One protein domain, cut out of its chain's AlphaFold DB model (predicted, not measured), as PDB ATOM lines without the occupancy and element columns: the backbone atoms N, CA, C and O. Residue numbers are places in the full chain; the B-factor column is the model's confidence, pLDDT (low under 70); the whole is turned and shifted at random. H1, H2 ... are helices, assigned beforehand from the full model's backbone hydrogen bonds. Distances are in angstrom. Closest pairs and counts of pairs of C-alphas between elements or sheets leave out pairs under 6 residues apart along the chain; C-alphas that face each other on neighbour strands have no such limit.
ATOM      1  N   PHE A  21      19.274 -11.623  27.925       84.19
ATOM      2  CA  PHE A  21      18.606 -11.101  29.122       84.19
ATOM      3  C   PHE A  21      18.028  -9.685  28.914       84.19
ATOM      4  O   PHE A  21      17.010  -9.330  29.503       84.19
ATOM      5  N   ALA A  22      18.641  -8.894  28.028       88.56
ATOM      6  CA  ALA A  22      18.130  -7.589  27.618       88.56
ATOM      7  C   ALA A  22      16.723  -7.666  26.992       88.56
ATOM      8  O   ALA A  22      15.922  -6.753  27.184       88.56
ATOM      9  N   ASP A  23      16.382  -8.766  26.316       89.50
ATOM     10  CA  ASP A  23      15.068  -8.943  25.696       89.50
ATOM     11  C   ASP A  23      13.961  -9.127  26.742       89.50
ATOM     12  O   ASP A  23      12.841  -8.658  26.544       89.50
ATOM     13  N   LEU A  24      14.271  -9.722  27.902       90.50
ATOM     14  CA  LEU A  24      13.335  -9.787  29.034       90.50
ATOM     15  C   LEU A  24      13.027  -8.392  29.582       90.50
ATOM     16  O   LEU A  24      11.875  -8.090  29.900       90.50
ATOM     17  N   PHE A  25      14.037  -7.524  29.659       93.69
ATOM     18  CA  PHE A  25      13.836  -6.137  30.066       93.69
ATOM     19  C   PHE A  25      12.980  -5.376  29.047       93.69
ATOM     20  O   PHE A  25      12.051  -4.666  29.430       93.69
ATOM     21  N   LEU A  26      13.227  -5.568  27.748       92.81
ATOM     22  CA  LEU A  26      12.404  -4.971  26.697       92.81
ATOM     23  C   LEU A  26      10.957  -5.477  26.738       92.81
ATOM     24  O   LEU A  26      10.041  -4.665  26.627       92.81
ATOM     25  N   LEU A  27      10.736  -6.776  26.962       93.00
ATOM     26  CA  LEU A  27       9.401  -7.359  27.154       93.00
ATOM     27  C   LEU A  27       8.679  -6.737  28.348       93.00
ATOM     28  O   LEU A  27       7.511  -6.362  28.243       93.00
ATOM     29  N   PHE A  28       9.382  -6.577  29.467       96.19
ATOM     30  CA  PHE A  28       8.846  -5.911  30.646       96.19
ATOM     31  C   PHE A  28       8.446  -4.457  30.346       96.19
ATOM     32  O   PHE A  28       7.325  -4.048  30.649       96.19
ATOM     33  N   VAL A  29       9.330  -3.677  29.714       96.00
ATOM     34  CA  VAL A  29       9.079  -2.266  29.374       96.00
ATOM     35  C   VAL A  29       7.930  -2.132  28.371       96.00
ATOM     36  O   VAL A  29       7.043  -1.297  28.555       96.00
ATOM     37  N   ALA A  30       7.898  -2.973  27.336       94.62
ATOM     38  CA  ALA A  30       6.807  -3.012  26.368       94.62
ATOM     39  C   ALA A  30       5.472  -3.333  27.054       94.62
ATOM     40  O   ALA A  30       4.477  -2.636  26.840       94.62
ATOM     41  N   GLY A  31       5.476  -4.330  27.943       95.81
ATOM     42  CA  GLY A  31       4.338  -4.674  28.785       95.81
ATOM     43  C   GLY A  31       3.860  -3.486  29.614       95.81
ATOM     44  O   GLY A  31       2.680  -3.146  29.568       95.81
ATOM     45  N   PHE A  32       4.772  -2.794  30.300       96.81
ATOM     46  CA  PHE A  32       4.467  -1.602  31.093       96.81
ATOM     47  C   PHE A  32       3.731  -0.530  30.291       96.81
ATOM     48  O   PHE A  32       2.668  -0.062  30.715       96.81
ATOM     49  N   PHE A  33       4.234  -0.180  29.106       96.06
ATOM     50  CA  PHE A  33       3.560   0.790  28.246       96.06
ATOM     51  C   PHE A  33       2.179   0.309  27.800       96.06
ATOM     52  O   PHE A  33       1.244   1.109  27.742       96.06
ATOM     53  N   TRP A  34       2.009  -0.988  27.554       94.06
ATOM     54  CA  TRP A  34       0.713  -1.576  27.220       94.06
ATOM     55  C   TRP A  34      -0.293  -1.562  28.361       94.06
ATOM     56  O   TRP A  34      -1.435  -1.138  28.159       94.06
ATOM     57  N   GLY A  35       0.132  -1.921  29.567       94.00
ATOM     58  CA  GLY A  35      -0.679  -1.791  30.772       94.00
ATOM     59  C   GLY A  35      -1.115  -0.353  31.030       94.00
ATOM     60  O   GLY A  35      -2.295  -0.087  31.267       94.00
ATOM     61  N   PHE A  36      -0.187   0.595  30.896       94.00
ATOM     62  CA  PHE A  36      -0.471   2.013  31.085       94.00
ATOM     63  C   PHE A  36      -1.411   2.570  30.000       94.00
ATOM     64  O   PHE A  36      -2.403   3.244  30.294       94.00
ATOM     65  N   ALA A  37      -1.158   2.262  28.727       93.88
ATOM     66  CA  ALA A  37      -1.945   2.788  27.616       93.88
ATOM     67  C   ALA A  37      -3.359   2.192  27.580       93.88
ATOM     68  O   ALA A  37      -4.346   2.932  27.551       93.88
ATOM     69  N   LYS A  38      -3.479   0.861  27.625       92.38
ATOM     70  CA  LYS A  38      -4.752   0.161  27.394       92.38
ATOM     71  C   LYS A  38      -5.534  -0.137  28.667       92.38
ATOM     72  O   LYS A  38      -6.756  -0.143  28.612       92.38
ATOM     73  N   GLY A  39      -4.874  -0.252  29.816       88.88
ATOM     74  CA  GLY A  39      -5.543  -0.605  31.064       88.88
ATOM     75  C   GLY A  39      -5.959  -2.082  31.122       88.88
ATOM     76  O   GLY A  39      -5.535  -2.900  30.304       88.88
ATOM     77  N   TRP A  40      -6.775  -2.427  32.119       87.31
ATOM     78  CA  TRP A  40      -7.280  -3.785  32.313       87.31
ATOM     79  C   TRP A  40      -8.552  -4.035  31.489       87.31
ATOM     80  O   TRP A  40      -9.417  -3.158  31.476       87.31
ATOM     81  N   PRO A  41      -8.729  -5.236  30.900       91.75
ATOM     82  CA  PRO A  41      -7.777  -6.360  30.827       91.75
ATOM     83  C   PRO A  41      -6.855  -6.333  29.594       91.75
ATOM     84  O   PRO A  41      -5.901  -7.107  29.508       91.75
ATOM     85  N   GLN A  42      -7.129  -5.457  28.624       91.94
ATOM     86  CA  GLN A  42      -6.550  -5.531  27.281       91.94
ATOM     87  C   GLN A  42      -5.030  -5.340  27.281       91.94
ATOM     88  O   GLN A  42      -4.343  -6.001  26.509       91.94
ATOM     89  N   GLY A  43      -4.492  -4.477  28.147       88.44
ATOM     90  CA  GLY A  43      -3.049  -4.255  28.256       88.44
ATOM     91  C   GLY A  43      -2.293  -5.493  28.739       88.44
ATOM     92  O   GLY A  43      -1.208  -5.776  28.239       88.44
ATOM     93  N   ILE A  44      -2.885  -6.268  29.651       91.69
ATOM     94  CA  ILE A  44      -2.253  -7.473  30.206       91.69
ATOM     95  C   ILE A  44      -2.290  -8.617  29.198       91.69
ATOM     96  O   ILE A  44      -1.257  -9.233  28.943       91.69
ATOM     97  N   PHE A  45      -3.436  -8.859  28.555       92.88
ATOM     98  CA  PHE A  45      -3.523  -9.882  27.511       92.88
ATOM     99  C   PHE A  45      -2.630  -9.560  26.319       92.88
ATOM    100  O   PHE A  45      -1.913 -10.435  25.840       92.88
ATOM    101  N   ALA A  46      -2.614  -8.304  25.872       89.81
ATOM    102  CA  ALA A  46      -1.762  -7.911  24.763       89.81
ATOM    103  C   ALA A  46      -0.268  -8.067  25.094       89.81
ATOM    104  O   ALA A  46       0.494  -8.440  24.212       89.81
ATOM    105  N   ALA A  47       0.152  -7.824  26.341       91.19
ATOM    106  CA  ALA A  47       1.537  -8.032  26.762       91.19
ATOM    107  C   ALA A  47       1.903  -9.522  26.897       91.19
ATOM    108  O   ALA A  47       2.968  -9.936  26.452       91.19
ATOM    109  N   PHE A  48       1.011 -10.345  27.459       91.19
ATOM    110  CA  PHE A  48       1.247 -11.782  27.618       91.19
ATOM    111  C   PHE A  48       1.332 -12.507  26.269       91.19
ATOM    112  O   PHE A  48       2.266 -13.268  26.013       91.19
ATOM    113  N   PHE A  49       0.372 -12.254  25.377       89.06
ATOM    114  CA  PHE A  49       0.227 -13.000  24.128       89.06
ATOM    115  C   PHE A  49       1.231 -12.618  23.031       89.06
ATOM    116  O   PHE A  49       1.303 -13.325  22.030       89.06
ATOM    117  N   GLN A  50       2.053 -11.578  23.220       84.75
ATOM    118  CA  GLN A  50       3.177 -11.277  22.318       84.75
ATOM    119  C   GLN A  50       4.150 -12.454  22.192       84.75
ATOM    120  O   GLN A  50       4.619 -12.747  21.096       84.75
ATOM    121  N   ILE A  51       4.422 -13.137  23.307       84.06
ATOM    122  CA  ILE A  51       5.292 -14.319  23.353       84.06
ATOM    123  C   ILE A  51       4.517 -15.569  23.785       84.06
ATOM    124  O   ILE A  51       4.795 -16.668  23.314       84.06
ATOM    125  N   GLY A  52       3.485 -15.421  24.616       83.19
ATOM    126  CA  GLY A  52       2.686 -16.545  25.107       83.19
ATOM    127  C   GLY A  52       1.922 -17.317  24.023       83.19
ATOM    128  O   GLY A  52       1.463 -18.419  24.300       83.19
ATOM    129  N   LEU A  53       1.791 -16.785  22.797       83.56
ATOM    130  CA  LEU A  53       1.193 -17.501  21.655       83.56
ATOM    131  C   LEU A  53       2.201 -18.308  20.825       83.56
ATOM    132  O   LEU A  53       1.780 -19.099  19.981       83.56
ATOM    133  N   LEU A  54       3.510 -18.164  21.062       83.00
ATOM    134  CA  LEU A  54       4.527 -18.949  20.351       83.00
ATOM    135  C   LEU A  54       4.360 -20.472  20.486       83.00
ATOM    136  O   LEU A  54       4.552 -21.153  19.477       83.00
ATOM    137  N   PRO A  55       3.910 -21.028  21.631       81.62
ATOM    138  CA  PRO A  55       3.553 -22.442  21.726       81.62
ATOM    139  C   PRO A  55       2.564 -22.915  20.651       81.62
ATOM    140  O   PRO A  55       2.691 -24.028  20.157       81.62
ATOM    141  N   ILE A  56       1.604 -22.080  20.236       82.44
ATOM    142  CA  ILE A  56       0.620 -22.455  19.205       82.44
ATOM    143  C   ILE A  56       1.309 -22.655  17.851       82.44
ATOM    144  O   ILE A  56       0.983 -23.587  17.115       82.44
ATOM    145  N   LEU A  57       2.289 -21.807  17.533       78.56
ATOM    146  CA  LEU A  57       3.091 -21.945  16.319       78.56
ATOM    147  C   LEU A  57       4.007 -23.173  16.394       78.56
ATOM    148  O   LEU A  57       4.105 -23.905  15.411       78.56
ATOM    149  N   ALA A  58       4.593 -23.440  17.565       76.00
ATOM    150  CA  ALA A  58       5.422 -24.622  17.801       76.00
ATOM    151  C   ALA A  58       4.631 -25.932  17.620       76.00
ATOM    152  O   ALA A  58       5.136 -26.870  17.013       76.00
ATOM    153  N   ILE A  59       3.361 -25.987  18.047       79.81
ATOM    154  CA  ILE A  59       2.479 -27.141  17.781       79.81
ATOM    155  C   ILE A  59       2.347 -27.389  16.271       79.81
ATOM    156  O   ILE A  59       2.458 -28.528  15.820       79.81
ATOM    157  N   GLY A  60       2.142 -26.335  15.476       76.94
ATOM    158  CA  GLY A  60       2.072 -26.446  14.015       76.94
ATOM    159  C   GLY A  60       3.371 -26.962  13.385       76.94
ATOM    160  O   GLY A  60       3.328 -27.706  12.404       76.94
ATOM    161  N   GLU A  61       4.520 -26.610  13.961       73.44
ATOM    162  CA  GLU A  61       5.831 -27.079  13.512       73.44
ATOM    163  C   GLU A  61       6.079 -28.550  13.886       73.44
ATOM    164  O   GLU A  61       6.535 -29.314  13.037       73.44
ATOM    165  N   VAL A  62       5.639 -28.994  15.071       77.25
ATOM    166  CA  VAL A  62       5.664 -30.413  15.489       77.25
ATOM    167  C   VAL A  62       4.873 -31.308  14.530       77.25
ATOM    168  O   VAL A  62       5.330 -32.398  14.191       77.25
ATOM    169  N   PHE A  63       3.707 -30.863  14.045       79.62
ATOM    170  CA  PHE A  63       2.937 -31.628  13.053       79.62
ATOM    171  C   PHE A  63       3.641 -31.736  11.694       79.62
ATOM    172  O   PHE A  63       3.405 -32.691  10.954       79.62
ATOM    173  N   LYS A  64       4.484 -30.758  11.352       76.50
ATOM    174  CA  LYS A  64       5.237 -30.725  10.096       76.50
ATOM    175  C   LYS A  64       6.530 -31.541  10.177       76.50
ATOM    176  O   LYS A  64       6.878 -32.200   9.202       76.50
ATOM    177  N   ASP A  65       7.233 -31.479  11.306       71.94
ATOM    178  CA  ASP A  65       8.456 -32.237  11.576       71.94
ATOM    179  C   ASP A  65       8.547 -32.612  13.070       71.94
ATOM    180  O   ASP A  65       9.061 -31.832  13.881       71.94
ATOM    181  N   PRO A  66       8.105 -33.827  13.449       71.50
ATOM    182  CA  PRO A  66       8.102 -34.283  14.839       71.50
ATOM    183  C   PRO A  66       9.497 -34.395  15.466       71.50
ATOM    184  O   PRO A  66       9.613 -34.447  16.687       71.50
ATOM    185  N   THR A  67      10.558 -34.457  14.655       73.81
ATOM    186  CA  THR A  67      11.932 -34.651  15.146       73.81
ATOM    187  C   THR A  67      12.630 -33.347  15.533       73.81
ATOM    188  O   THR A  67      13.663 -33.372  16.202       73.81
ATOM    189  N   SER A  68      12.052 -32.204  15.153       63.62
ATOM    190  CA  SER A  68      12.636 -30.872  15.343       63.62
ATOM    191  C   SER A  68      12.454 -30.283  16.753       63.62
ATOM    192  O   SER A  68      13.251 -29.440  17.160       63.62
ATOM    193  N   HIS A  69      11.478 -30.764  17.537       62.09
ATOM    194  CA  HIS A  69      11.100 -30.195  18.843       62.09
ATOM    195  C   HIS A  69      11.084 -31.236  19.977       62.09
ATOM    196  O   HIS A  69      10.080 -31.451  20.657       62.09
ATOM    197  N   ASN A  70      12.232 -31.859  20.254       70.38
ATOM    198  CA  ASN A  70      12.376 -32.790  21.387       70.38
ATOM    199  C   ASN A  70      12.302 -32.115  22.776       70.38
ATOM    200  O   ASN A  70      12.267 -32.808  23.791       70.38
ATOM    201  N   LEU A  71      12.266 -30.779  22.837       72.38
ATOM    202  CA  LEU A  71      12.225 -29.989  24.076       72.38
ATOM    203  C   LEU A  71      10.902 -29.228  24.266       72.38
ATOM    204  O   LEU A  71      10.819 -28.340  25.114       72.38
ATOM    205  N   TRP A  72       9.856 -29.589  23.519       76.31
ATOM    206  CA  TRP A  72       8.588 -28.855  23.475       76.31
ATOM    207  C   TRP A  72       7.963 -28.509  24.847       76.31
ATOM    208  O   TRP A  72       7.486 -27.381  24.986       76.31
ATOM    209  N   PRO A  73       8.005 -29.350  25.910       80.19
ATOM    210  CA  PRO A  73       7.410 -28.969  27.190       80.19
ATOM    211  C   PRO A  73       8.225 -27.871  27.883       80.19
ATOM    212  O   PRO A  73       7.658 -26.983  28.514       80.19
ATOM    213  N   LEU A  74       9.555 -27.902  27.743       80.94
ATOM    214  CA  LEU A  74      10.446 -26.887  28.301       80.94
ATOM    215  C   LEU A  74      10.277 -25.555  27.565       80.94
ATOM    216  O   LEU A  74      10.162 -24.511  28.204       80.94
ATOM    217  N   GLU A  75      10.199 -25.595  26.235       79.06
ATOM    218  CA  GLU A  75       9.949 -24.413  25.406       79.06
ATOM    219  C   GLU A  75       8.631 -23.730  25.798       79.06
ATOM    220  O   GLU A  75       8.580 -22.507  25.929       79.06
ATOM    221  N   PHE A  76       7.581 -24.502  26.090       84.94
ATOM    222  CA  PHE A  76       6.286 -23.956  26.507       84.94
ATOM    223  C   PHE A  76       6.375 -23.229  27.848       84.94
ATOM    224  O   PHE A  76       5.818 -22.138  27.997       84.94
ATOM    225  N   VAL A  77       7.103 -23.802  28.809       86.50
ATOM    226  CA  VAL A  77       7.353 -23.158  30.104       86.50
ATOM    227  C   VAL A  77       8.141 -21.863  29.914       86.50
ATOM    228  O   VAL A  77       7.789 -20.845  30.507       86.50
ATOM    229  N   MET A  78       9.160 -21.863  29.052       85.50
ATOM    230  CA  MET A  78       9.953 -20.667  28.756       85.50
ATOM    231  C   MET A  78       9.114 -19.563  28.105       85.50
ATOM    232  O   MET A  78       9.153 -18.422  28.563       85.50
ATOM    233  N   TYR A  79       8.304 -19.885  27.092       87.12
ATOM    234  CA  TYR A  79       7.420 -18.904  26.456       87.12
ATOM    235  C   TYR A  79       6.355 -18.378  27.422       87.12
ATOM    236  O   TYR A  79       6.063 -17.181  27.421       87.12
ATOM    237  N   GLY A  80       5.813 -19.240  28.287       88.81
ATOM    238  CA  GLY A  80       4.903 -18.841  29.357       88.81
ATOM    239  C   GLY A  80       5.560 -17.886  30.355       88.81
ATOM    240  O   GLY A  80       4.976 -16.858  30.695       88.81
ATOM    241  N   PHE A  81       6.798 -18.171  30.770       91.50
ATOM    242  CA  PHE A  81       7.583 -17.291  31.635       91.50
ATOM    243  C   PHE A  81       7.843 -15.931  30.977       91.50
ATOM    244  O   PHE A  81       7.579 -14.893  31.582       91.50
ATOM    245  N   MET A  82       8.284 -15.916  29.718       91.19
ATOM    246  CA  MET A  82       8.528 -14.685  28.958       91.19
ATOM    247  C   MET A  82       7.247 -13.861  28.764       91.19
ATOM    248  O   MET A  82       7.260 -12.644  28.954       91.19
ATOM    249  N   GLY A  83       6.122 -14.515  28.454       92.56
ATOM    250  CA  GLY A  83       4.807 -13.871  28.436       92.56
ATOM    251  C   GLY A  83       4.432 -13.303  29.810       92.56
ATOM    252  O   GLY A  83       3.931 -12.182  29.909       92.56
ATOM    253  N   GLY A  84       4.742 -14.033  30.884       94.25
ATOM    254  CA  GLY A  84       4.576 -13.591  32.268       94.25
ATOM    255  C   GLY A  84       5.376 -12.329  32.604       94.25
ATOM    256  O   GLY A  84       4.840 -11.434  33.253       94.25
ATOM    257  N   VAL A  85       6.611 -12.199  32.109       95.44
ATOM    258  CA  VAL A  85       7.433 -10.984  32.275       95.44
ATOM    259  C   VAL A  85       6.756  -9.765  31.638       95.44
ATOM    260  O   VAL A  85       6.659  -8.711  32.272       95.44
ATOM    261  N   GLY A  86       6.219  -9.911  30.422       95.69
ATOM    262  CA  GLY A  86       5.438  -8.855  29.771       95.69
ATOM    263  C   GLY A  86       4.163  -8.508  30.549       95.69
ATOM    264  O   GLY A  86       3.879  -7.335  30.808       95.69
ATOM    265  N   ALA A  87       3.414  -9.521  30.991       96.19
ATOM    266  CA  ALA A  87       2.209  -9.340  31.802       96.19
ATOM    267  C   ALA A  87       2.498  -8.628  33.134       96.19
ATOM    268  O   ALA A  87       1.724  -7.767  33.553       96.19
ATOM    269  N   PHE A  88       3.626  -8.941  33.776       96.75
ATOM    270  CA  PHE A  88       4.068  -8.288  35.004       96.75
ATOM    271  C   PHE A  88       4.369  -6.802  34.782       96.75
ATOM    272  O   PHE A  88       3.880  -5.955  35.533       96.75
ATOM    273  N   GLY A  89       5.084  -6.463  33.703       96.44
ATOM    274  CA  GLY A  89       5.264  -5.071  33.288       96.44
ATOM    275  C   GLY A  89       3.922  -4.359  33.106       96.44
ATOM    276  O   GLY A  89       3.700  -3.287  33.674       96.44
ATOM    277  N   ALA A  90       2.982  -4.988  32.395       97.06
ATOM    278  CA  ALA A  90       1.648  -4.435  32.167       97.06
ATOM    279  C   ALA A  90       0.845  -4.233  33.459       97.06
ATOM    280  O   ALA A  90       0.165  -3.215  33.601       97.06
ATOM    281  N   ALA A  91       0.952  -5.138  34.431       96.50
ATOM    282  CA  ALA A  91       0.322  -4.970  35.736       96.50
ATOM    283  C   ALA A  91       0.836  -3.717  36.466       96.50
ATOM    284  O   ALA A  91       0.040  -2.956  37.019       96.50
ATOM    285  N   LEU A  92       2.142  -3.437  36.404       96.44
ATOM    286  CA  LEU A  92       2.717  -2.220  36.991       96.44
ATOM    287  C   LEU A  92       2.284  -0.949  36.253       96.44
ATOM    288  O   LEU A  92       1.918   0.042  36.889       96.44
ATOM    289  N   GLY A  93       2.267  -0.975  34.918       95.44
ATOM    290  CA  GLY A  93       1.775   0.149  34.117       95.44
ATOM    291  C   GLY A  93       0.303   0.462  34.400       95.44
ATOM    292  O   GLY A  93      -0.086   1.625  34.531       95.44
ATOM    293  N   LEU A  94      -0.510  -0.583  34.562       94.12
ATOM    294  CA  LEU A  94      -1.906  -0.476  34.967       94.12
ATOM    295  C   LEU A  94      -2.043   0.136  36.365       94.12
ATOM    296  O   LEU A  94      -2.814   1.079  36.532       94.12
ATOM    297  N   ALA A  95      -1.302  -0.373  37.352       93.19
ATOM    298  CA  ALA A  95      -1.352   0.130  38.722       93.19
ATOM    299  C   ALA A  95      -1.038   1.632  38.768       93.19
ATOM    300  O   ALA A  95      -1.802   2.408  39.341       93.19
ATOM    301  N   LEU A  96       0.015   2.063  38.064       93.81
ATOM    302  CA  LEU A  96       0.393   3.474  37.980       93.81
ATOM    303  C   LEU A  96      -0.706   4.336  37.340       93.81
ATOM    304  O   LEU A  96      -0.976   5.450  37.800       93.81
ATOM    305  N   LYS A  97      -1.351   3.837  36.280       90.06
ATOM    306  CA  LYS A  97      -2.479   4.524  35.638       90.06
ATOM    307  C   LYS A  97      -3.645   4.686  36.613       90.06
ATOM    308  O   LYS A  97      -4.171   5.790  36.746       90.06
ATOM    309  N   SER A  98      -4.020   3.614  37.304       87.81
ATOM    310  CA  SER A  98      -5.126   3.604  38.264       87.81
ATOM    311  C   SER A  98      -4.881   4.567  39.427       87.81
ATOM    312  O   SER A  98      -5.776   5.338  39.770       87.81
ATOM    313  N   SER A  99      -3.658   4.622  39.967       88.62
ATOM    314  CA  SER A  99      -3.290   5.587  41.012       88.62
ATOM    315  C   SER A  99      -3.415   7.041  40.543       88.62
ATOM    316  O   SER A  99      -3.875   7.892  41.300       88.62
ATOM    317  N   ARG A 100      -3.060   7.344  39.284       84.31
ATOM    318  CA  ARG A 100      -3.215   8.698  38.716       84.31
ATOM    319  C   ARG A 100      -4.674   9.093  38.504       84.31
ATOM    320  O   ARG A 100      -5.007  10.263  38.665       84.31
ATOM    321  N   ILE A 101      -5.530   8.147  38.121       79.44
ATOM    322  CA  ILE A 101      -6.967   8.402  37.961       79.44
ATOM    323  C   ILE A 101      -7.605   8.667  39.329       79.44
ATOM    324  O   ILE A 101      -8.303   9.666  39.472       79.44
TER     325      ILE A 101
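Overview. This is residues 21 to 101 of the 108 residues of an uncharacterized protein of Koribacter versatilis (strain Ellin345) (UniProt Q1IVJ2). One long helix, H4, runs along most of a rod; H2 and then H3 run opposite ways to it along its length, and H1 crosses it. H1, H2 and H4 form an up-and-down bundle, each running against the one before. The printed part has 81 residues, four named helices, H1 to H4, and no named strand: all helix, loose, radius of gyration of the C-alphas 14.8 A, spans 52 by 24 by 14 A.

Arrangement. H4, residues 72 to 101, is the hub. H1, residues 21 to 38, touches it at a steep tilt of 43 degrees, closest C-alphas Gly 35 and Ala 90, 3.8 A. H2, residues 42 to 52, touches H4 at a shallow tilt of 20 degrees, closest C-alphas Phe 48 and Gly 83, 4.2 A. H1 and H2 form a hairpin, closest C-alphas Gly 35 and Gly 43, 4.2 A. H3, residues 54 to 64, forms a hairpin with H4, touching residues 72 to 79 alone, closest C-alphas Pro 55 and Phe 76, 5.7 A. H1 and H3 are apart. Every O i to N i+4 pair is within hydrogen-bond range in H1, H3 and H4, and 5 of 7 in H2.

Along the chain. H4 measures 42.9 A, ending at C-alpha 101 (-6.967, 8.402, 37.961); H1, 26.0 A, begins at C-alpha 21 (18.606, -11.101, 29.122).

Size, cuts and confidence. The C-alphas farthest apart, Thr 67 and Ile 101, are 52.3 A apart. The printed part has no cut and no long link; residues 68 to 69 have pLDDT under 70.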